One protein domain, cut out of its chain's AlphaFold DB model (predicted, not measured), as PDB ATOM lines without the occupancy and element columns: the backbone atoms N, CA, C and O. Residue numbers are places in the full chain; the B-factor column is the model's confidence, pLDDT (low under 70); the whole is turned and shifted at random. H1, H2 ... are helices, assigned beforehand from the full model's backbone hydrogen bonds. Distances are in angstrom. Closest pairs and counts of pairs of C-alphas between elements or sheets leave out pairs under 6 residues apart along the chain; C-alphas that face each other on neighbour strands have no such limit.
ATOM      1  N   ARG A   4     113.505 148.682 164.238       77.81
ATOM      2  CA  ARG A   4     113.139 150.018 163.750       77.81
ATOM      3  C   ARG A   4     112.651 150.971 164.845       77.81
ATOM      4  O   ARG A   4     112.935 152.153 164.735       77.81
ATOM      5  N   ILE A   5     111.958 150.473 165.873       80.31
ATOM      6  CA  ILE A   5     111.426 151.303 166.969       80.31
ATOM      7  C   ILE A   5     112.583 151.868 167.797       80.31
ATOM      8  O   ILE A   5     112.681 153.077 167.946       80.31
ATOM      9  N   VAL A   6     113.530 151.014 168.198       80.81
ATOM     10  CA  VAL A   6     114.707 151.419 168.987       80.81
ATOM     11  C   VAL A   6     115.588 152.427 168.234       80.81
ATOM     12  O   VAL A   6     116.099 153.373 168.823       80.81
ATOM     13  N   HIS A   7     115.739 152.273 166.913       83.31
ATOM     14  CA  HIS A   7     116.474 153.257 166.105       83.31
ATOM     15  C   HIS A   7     115.750 154.606 166.042       83.31
ATOM     16  O   HIS A   7     116.399 155.648 166.062       83.31
ATOM     17  N   PHE A   8     114.417 154.593 165.966       87.69
ATOM     18  CA  PHE A   8     113.620 155.817 165.976       87.69
ATOM     19  C   PHE A   8     113.687 156.522 167.330       87.69
ATOM     20  O   PHE A   8     113.867 157.734 167.369       87.69
ATOM     21  N   GLU A   9     113.605 155.774 168.430       84.31
ATOM     22  CA  GLU A   9     113.775 156.302 169.787       84.31
ATOM     23  C   GLU A   9     115.149 156.958 169.951       84.31
ATOM     24  O   GLU A   9     115.231 158.116 170.360       84.31
ATOM     25  N   GLY A  10     116.218 156.269 169.536       86.56
ATOM     26  CA  GLY A  10     117.572 156.825 169.559       86.56
ATOM     27  C   GLY A  10     117.710 158.099 168.720       86.56
ATOM     28  O   GLY A  10     118.322 159.067 169.166       86.56
ATOM     29  N   LEU A  11     117.090 158.141 167.536       89.75
ATOM     30  CA  LEU A  11     117.101 159.316 166.661       89.75
ATOM     31  C   LEU A  11     116.363 160.505 167.290       89.75
ATOM     32  O   LEU A  11     116.864 161.627 167.246       89.75
ATOM     33  N   VAL A  12     115.200 160.273 167.906       91.12
ATOM     34  CA  VAL A  12     114.435 161.324 168.594       91.12
ATOM     35  C   VAL A  12     115.230 161.894 169.769       91.12
ATOM     36  O   VAL A  12     115.335 163.114 169.894       91.12
ATOM     37  N   VAL A  13     115.844 161.035 170.590       89.31
ATOM     38  CA  VAL A  13     116.697 161.462 171.712       89.31
ATOM     39  C   VAL A  13     117.908 162.254 171.212       89.31
ATOM     40  O   VAL A  13     118.236 163.295 171.780       89.31
ATOM     41  N   PHE A  14     118.535 161.819 170.117       90.44
ATOM     42  CA  PHE A  14     119.674 162.516 169.520       90.44
ATOM     43  C   PHE A  14     119.311 163.926 169.035       90.44
ATOM     44  O   PHE A  14     120.004 164.889 169.364       90.44
ATOM     45  N   ILE A  15     118.194 164.078 168.315       94.19
ATOM     46  CA  ILE A  15     117.718 165.394 167.854       94.19
ATOM     47  C   ILE A  15     117.366 166.296 169.041       94.19
ATOM     48  O   ILE A  15     117.744 167.469 169.049       94.19
ATOM     49  N   ALA A  16     116.685 165.762 170.059       92.81
ATOM     50  CA  ALA A  16     116.352 166.517 171.265       92.81
ATOM     51  C   ALA A  16     117.612 167.016 171.997       92.81
ATOM     52  O   ALA A  16     117.647 168.160 172.451       92.81
ATOM     53  N   ALA A  17     118.664 166.195 172.059       91.19
ATOM     54  CA  ALA A  17     119.938 166.575 172.661       91.19
ATOM     55  C   ALA A  17     120.654 167.682 171.868       91.19
ATOM     56  O   ALA A  17     121.134 168.639 172.474       91.19
ATOM     57  N   ILE A  18     120.672 167.601 170.529       92.88
ATOM     58  CA  ILE A  18     121.212 168.666 169.662       92.88
ATOM     59  C   ILE A  18     120.460 169.976 169.895       92.88
ATOM     60  O   ILE A  18     121.079 171.030 170.048       92.88
ATOM     61  N   TYR A  19     119.126 169.915 169.935       94.06
ATOM     62  CA  TYR A  19     118.291 171.088 170.171       94.06
ATOM     63  C   TYR A  19     118.588 171.725 171.533       94.06
ATOM     64  O   TYR A  19     118.836 172.926 171.599       94.06
ATOM     65  N   ALA A  20     118.660 170.927 172.602       92.50
ATOM     66  CA  ALA A  20     119.022 171.419 173.927       92.50
ATOM     67  C   ALA A  20     120.413 172.076 173.933       92.50
ATOM     68  O   ALA A  20     120.548 173.207 174.390       92.50
ATOM     69  N   TYR A  21     121.437 171.427 173.370       92.81
ATOM     70  CA  TYR A  21     122.788 172.002 173.298       92.81
ATOM     71  C   TYR A  21     122.840 173.313 172.510       92.81
ATOM     72  O   TYR A  21     123.583 174.218 172.886       92.81
ATOM     73  N   SER A  22     122.023 173.427 171.461       90.31
ATOM     74  CA  SER A  22     121.914 174.646 170.654       90.31
ATOM     75  C   SER A  22     121.250 175.787 171.428       90.31
ATOM     76  O   SER A  22     121.704 176.921 171.342       90.31
ATOM     77  N   VAL A  23     120.189 175.496 172.191       94.12
ATOM     78  CA  VAL A  23     119.435 176.495 172.974       94.12
ATOM     79  C   VAL A  23     120.229 177.002 174.177       94.12
ATOM     80  O   VAL A  23     120.166 178.185 174.491       94.12
ATOM     81  N   TYR A  24     120.968 176.122 174.852       91.94
ATOM     82  CA  TYR A  24     121.735 176.474 176.052       91.94
ATOM     83  C   TYR A  24     123.174 176.928 175.756       91.94
ATOM     84  O   TYR A  24     123.941 177.132 176.695       91.94
ATOM     85  N   GLU A  25     123.550 177.059 174.476       89.50
ATOM     86  CA  GLU A  25     124.893 177.461 174.022       89.50
ATOM     87  C   GLU A  25     126.031 176.674 174.701       89.50
ATOM     88  O   GLU A  25     127.117 177.186 174.985       89.50
ATOM     89  N   PHE A  26     125.786 175.394 174.982       89.69
ATOM     90  CA  PHE A  26     126.776 174.535 175.616       89.69
ATOM     91  C   PHE A  26     127.933 174.215 174.663       89.69
ATOM     92  O   PHE A  26     127.829 174.299 173.439       89.69
ATOM     93  N   SER A  27     129.066 173.793 175.230       91.25
ATOM     94  CA  SER A  27     130.234 173.431 174.428       91.25
ATOM     95  C   SER A  27     129.955 172.208 173.555       91.25
ATOM     96  O   SER A  27     129.824 171.084 174.044       91.25
ATOM     97  N   TRP A  28     129.966 172.413 172.240       89.38
ATOM     98  CA  TRP A  28     129.855 171.344 171.246       89.38
ATOM     99  C   TRP A  28     130.949 170.280 171.383       89.38
ATOM    100  O   TRP A  28     130.709 169.109 171.106       89.38
ATOM    101  N   ILE A  29     132.137 170.649 171.869       91.19
ATOM    102  CA  ILE A  29     133.226 169.693 172.122       91.19
ATOM    103  C   ILE A  29     132.812 168.688 173.203       91.19
ATOM    104  O   ILE A  29     133.036 167.489 173.048       91.19
ATOM    105  N   ILE A  30     132.165 169.164 174.271       88.31
ATOM    106  CA  ILE A  30     131.673 168.321 175.367       88.31
ATOM    107  C   ILE A  30     130.536 167.418 174.874       88.31
ATOM    108  O   ILE A  30     130.507 166.239 175.224       88.31
ATOM    109  N   PHE A  31     129.659 167.927 174.001       90.25
ATOM    110  CA  PHE A  31     128.625 167.117 173.349       90.25
ATOM    111  C   PHE A  31     129.221 165.931 172.587       90.25
ATOM    112  O   PHE A  31     128.849 164.789 172.847       90.25
ATOM    113  N   PHE A  32     130.170 166.180 171.676       89.19
ATOM    114  CA  PHE A  32     130.794 165.109 170.893       89.19
ATOM    115  C   PHE A  32     131.591 164.141 171.765       89.19
ATOM    116  O   PHE A  32     131.563 162.938 171.510       89.19
ATOM    117  N   LEU A  33     132.254 164.644 172.811       90.88
ATOM    118  CA  LEU A  33     132.959 163.798 173.766       90.88
ATOM    119  C   LEU A  33     131.995 162.830 174.458       90.88
ATOM    120  O   LEU A  33     132.284 161.643 174.493       90.88
ATOM    121  N   PHE A  34     130.846 163.303 174.951       87.25
ATOM    122  CA  PHE A  34     129.839 162.439 175.582       87.25
ATOM    123  C   PHE A  34     129.095 161.543 174.591       87.25
ATOM    124  O   PHE A  34     128.723 160.433 174.956       87.25
ATOM    125  N   LEU A  35     128.903 161.981 173.346       88.00
ATOM    126  CA  LEU A  35     128.275 161.173 172.300       88.00
ATOM    127  C   LEU A  35     129.129 159.951 171.925       88.00
ATOM    128  O   LEU A  35     128.592 158.886 171.636       88.00
ATOM    129  N   LEU A  36     130.453 160.122 171.906       86.88
ATOM    130  CA  LEU A  36     131.430 159.070 171.602       86.88
ATOM    131  C   LEU A  36     131.935 158.350 172.857       86.88
ATOM    132  O   LEU A  36     132.629 157.338 172.739       86.88
ATOM    133  N   ALA A  37     131.642 158.886 174.043       86.25
ATOM    134  CA  ALA A  37     132.082 158.301 175.294       86.25
ATOM    135  C   ALA A  37     131.490 156.895 175.445       86.25
ATOM    136  O   ALA A  37     130.320 156.671 175.118       86.25
ATOM    137  N   PRO A  38     132.278 155.939 175.968       79.44
ATOM    138  CA  PRO A  38     131.720 154.665 176.372       79.44
ATOM    139  C   PRO A  38     130.663 154.909 177.446       79.44
ATOM    140  O   PRO A  38     130.783 155.818 178.271       79.44
ATOM    141  N   ASP A  39     129.635 154.073 177.437       82.12
ATOM    142  CA  ASP A  39     128.567 154.155 178.413       82.12
ATOM    143  C   ASP A  39     129.132 154.069 179.846       82.12
ATOM    144  O   ASP A  39     129.796 153.098 180.220       82.12
ATOM    145  N   LEU A  40     128.890 155.104 180.662       80.50
ATOM    146  CA  LEU A  40     129.437 155.184 182.021       80.50
ATOM    147  C   LEU A  40     128.933 154.043 182.913       80.50
ATOM    148  O   LEU A  40     129.633 153.643 183.844       80.50
ATOM    149  N   SER A  41     127.748 153.490 182.636       80.06
ATOM    150  CA  SER A  41     127.208 152.375 183.411       80.06
ATOM    151  C   SER A  41     127.987 151.077 183.170       80.06
ATOM    152  O   SER A  41     128.030 150.219 184.053       80.06
ATOM    153  N   MET A  42     128.727 150.966 182.059       82.19
ATOM    154  CA  MET A  42     129.655 149.855 181.828       82.19
ATOM    155  C   MET A  42     130.857 149.866 182.777       82.19
ATOM    156  O   MET A  42     131.382 148.800 183.096       82.19
ATOM    157  N   LEU A  43     131.272 151.026 183.301       84.56
ATOM    158  CA  LEU A  43     132.372 151.098 184.274       84.56
ATOM    159  C   LEU A  43     132.046 150.335 185.566       84.56
ATOM    160  O   LEU A  43     132.944 149.797 186.214       84.56
ATOM    161  N   ALA A  44     130.761 150.201 185.908       82.50
ATOM    162  CA  ALA A  44     130.319 149.441 187.074       82.50
ATOM    163  C   ALA A  44     130.628 147.932 186.980       82.50
ATOM    164  O   ALA A  44     130.741 147.269 188.015       82.50
ATOM    165  N   TYR A  45     130.829 147.386 185.773       82.81
ATOM    166  CA  TYR A  45     131.286 146.001 185.599       82.81
ATOM    167  C   TYR A  45     132.709 145.771 186.116       82.81
ATOM    168  O   TYR A  45     133.042 144.641 186.465       82.81
ATOM    169  N   GLY A  46     133.527 146.824 186.230       84.06
ATOM    170  CA  GLY A  46     134.874 146.733 186.799       84.06
ATOM    171  C   GLY A  46     134.896 146.413 188.297       84.06
ATOM    172  O   GLY A  46     135.898 145.910 188.793       84.06
ATOM    173  N   ILE A  47     133.798 146.666 189.020       83.50
ATOM    174  CA  ILE A  47     133.691 146.383 190.461       83.50
ATOM    175  C   ILE A  47     133.250 144.935 190.685       83.50
ATOM    176  O   ILE A  47     133.867 144.192 191.447       83.50
ATOM    177  N   ASN A  48     132.147 144.531 190.053       85.62
ATOM    178  CA  ASN A  48     131.619 143.172 190.112       85.62
ATOM    179  C   ASN A  48     130.569 142.984 189.012       85.62
ATOM    180  O   ASN A  48     129.767 143.884 188.763       85.62
ATOM    181  N   ASN A  49     130.490 141.790 188.429       85.06
ATOM    182  CA  ASN A  49     129.523 141.466 187.382       85.06
ATOM    183  C   ASN A  49     128.056 141.640 187.838       85.06
ATOM    184  O   ASN A  49     127.214 142.103 187.071       85.06
ATOM    185  N   HIS A  50     127.737 141.329 189.102       84.31
ATOM    186  CA  HIS A  50     126.377 141.491 189.641       84.31
ATOM    187  C   HIS A  50     125.989 142.954 189.883       84.31
ATOM    188  O   HIS A  50     124.840 143.338 189.652       84.31
ATOM    189  N   VAL A  51     126.933 143.764 190.368       83.38
ATOM    190  CA  VAL A  51     126.717 145.195 190.627       83.38
ATOM    191  C   VAL A  51     126.664 145.955 189.303       83.38
ATOM    192  O   VAL A  51     125.741 146.740 189.100       83.38
ATOM    193  N   GLY A  52     127.570 145.633 188.375       84.38
ATOM    194  CA  GLY A  52     127.576 146.141 187.007       84.38
ATOM    195  C   GLY A  52     126.260 145.880 186.290       84.38
ATOM    196  O   GLY A  52     125.630 146.825 185.835       84.38
ATOM    197  N   ALA A  53     125.763 144.639 186.299       83.44
ATOM    198  CA  ALA A  53     124.485 144.307 185.669       83.44
ATOM    199  C   ALA A  53     123.288 145.056 186.282       83.44
ATOM    200  O   ALA A  53     122.380 145.455 185.554       83.44
ATOM    201  N   LYS A  54     123.269 145.274 187.607       83.44
ATOM    202  CA  LYS A  54     122.215 146.074 188.257       83.44
ATOM    203  C   LYS A  54     122.277 147.541 187.839       83.44
ATOM    204  O   LYS A  54     121.244 148.093 187.477       83.44
ATOM    205  N   ILE A  55     123.457 148.156 187.891       82.75
ATOM    206  CA  ILE A  55     123.646 149.570 187.539       82.75
ATOM    207  C   ILE A  55     123.365 149.788 186.052       82.75
ATOM    208  O   ILE A  55     122.615 150.695 185.708       82.75
ATOM    209  N   TYR A  56     123.875 148.906 185.194       82.75
ATOM    210  CA  TYR A  56     123.619 148.922 183.759       82.75
ATOM    211  C   TYR A  56     122.123 148.832 183.460       82.75
ATOM    212  O   TYR A  56     121.588 149.684 182.757       82.75
ATOM    213  N   ASN A  57     121.417 147.872 184.070       82.56
ATOM    214  CA  ASN A  57     119.966 147.781 183.921       82.56
ATOM    215  C   ASN A  57     119.249 149.043 184.411       82.56
ATOM    216  O   ASN A  57     118.307 149.458 183.756       82.56
ATOM    217  N   ILE A  58     119.659 149.653 185.529       82.06
ATOM    218  CA  ILE A  58     119.018 150.876 186.042       82.06
ATOM    219  C   ILE A  58     119.229 152.052 185.082       82.06
ATOM    220  O   ILE A  58     118.265 152.736 184.750       82.06
ATOM    221  N   CYS A  59     120.455 152.263 184.600       77.81
ATOM    222  CA  CYS A  59     120.771 153.327 183.644       77.81
ATOM    223  C   CYS A  59     120.094 153.119 182.282       77.81
ATOM    224  O   CYS A  59     119.738 154.089 181.624       77.81
ATOM    225  N   HIS A  60     119.896 151.865 181.871       74.06
ATOM    226  CA  HIS A  60     119.231 151.512 180.616       74.06
ATOM    227  C   HIS A  60     117.713 151.298 180.741       74.06
ATOM    228  O   HIS A  60     117.071 150.970 179.740       74.06
ATOM    229  N   ILE A  61     117.096 151.525 181.910       70.25
ATOM    230  CA  ILE A  61     115.636 151.694 182.009       70.25
ATOM    231  C   ILE A  61     115.292 153.070 181.421       70.25
ATOM    232  O   ILE A  61     115.023 154.036 182.122       70.25
TER     233      ILE A  61
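This is residues 4 to 61 of the 66 residues of an uncharacterized protein of Bacillus pacificus (UniProt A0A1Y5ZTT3). Expect an open, loose chain of four helices: H1 and H2 make a V at one end, and H3 and H4 fold into a helical hairpin at the other. Residues 4 to 13 of H1 stick out. The 58 printed residues, all helix in class with no named strand, run H1, H2, H3, H4; the whole is loose, radius of gyration of the C-alphas 14.3 A, and flat, 39 by 28 by 15 A.

Start at H1, residues 4 to 23; H2, residues 28 to 36, is close but not clearly touching, C-alphas of Tyr 21 and Trp 28 closest at 7.4 A, a shallow tilt of 20 degrees, opposite ways. H2 is apart from H3, residues 40 to 46. H3 touches H4, residues 49 to 59, a hairpin: closest C-alphas Tyr 45 and Gly 52, 4.0 A, a shallow tilt of 10 degrees, opposite ways. H1 is apart from H3 and H4. Every O i to N i+4 pair is within hydrogen-bond range in H1, H2 and H4; H3 has 0 of 3, but 4 of 4 O i to N i+3.

Find C-alpha 4 at (113.139, 150.018, 163.750); H1 runs 28.7 A. H2 runs 12.4 A, H3 11.1 A, and H4 15.2 A to C-alpha 59 at (120.771, 153.327, 183.644).

The farthest C-alphas, Val 23 and Asn 48, are 39.4 A apart. The printed part has no cut, its three links are tight, and no printed residue is under 70 in pLDDT.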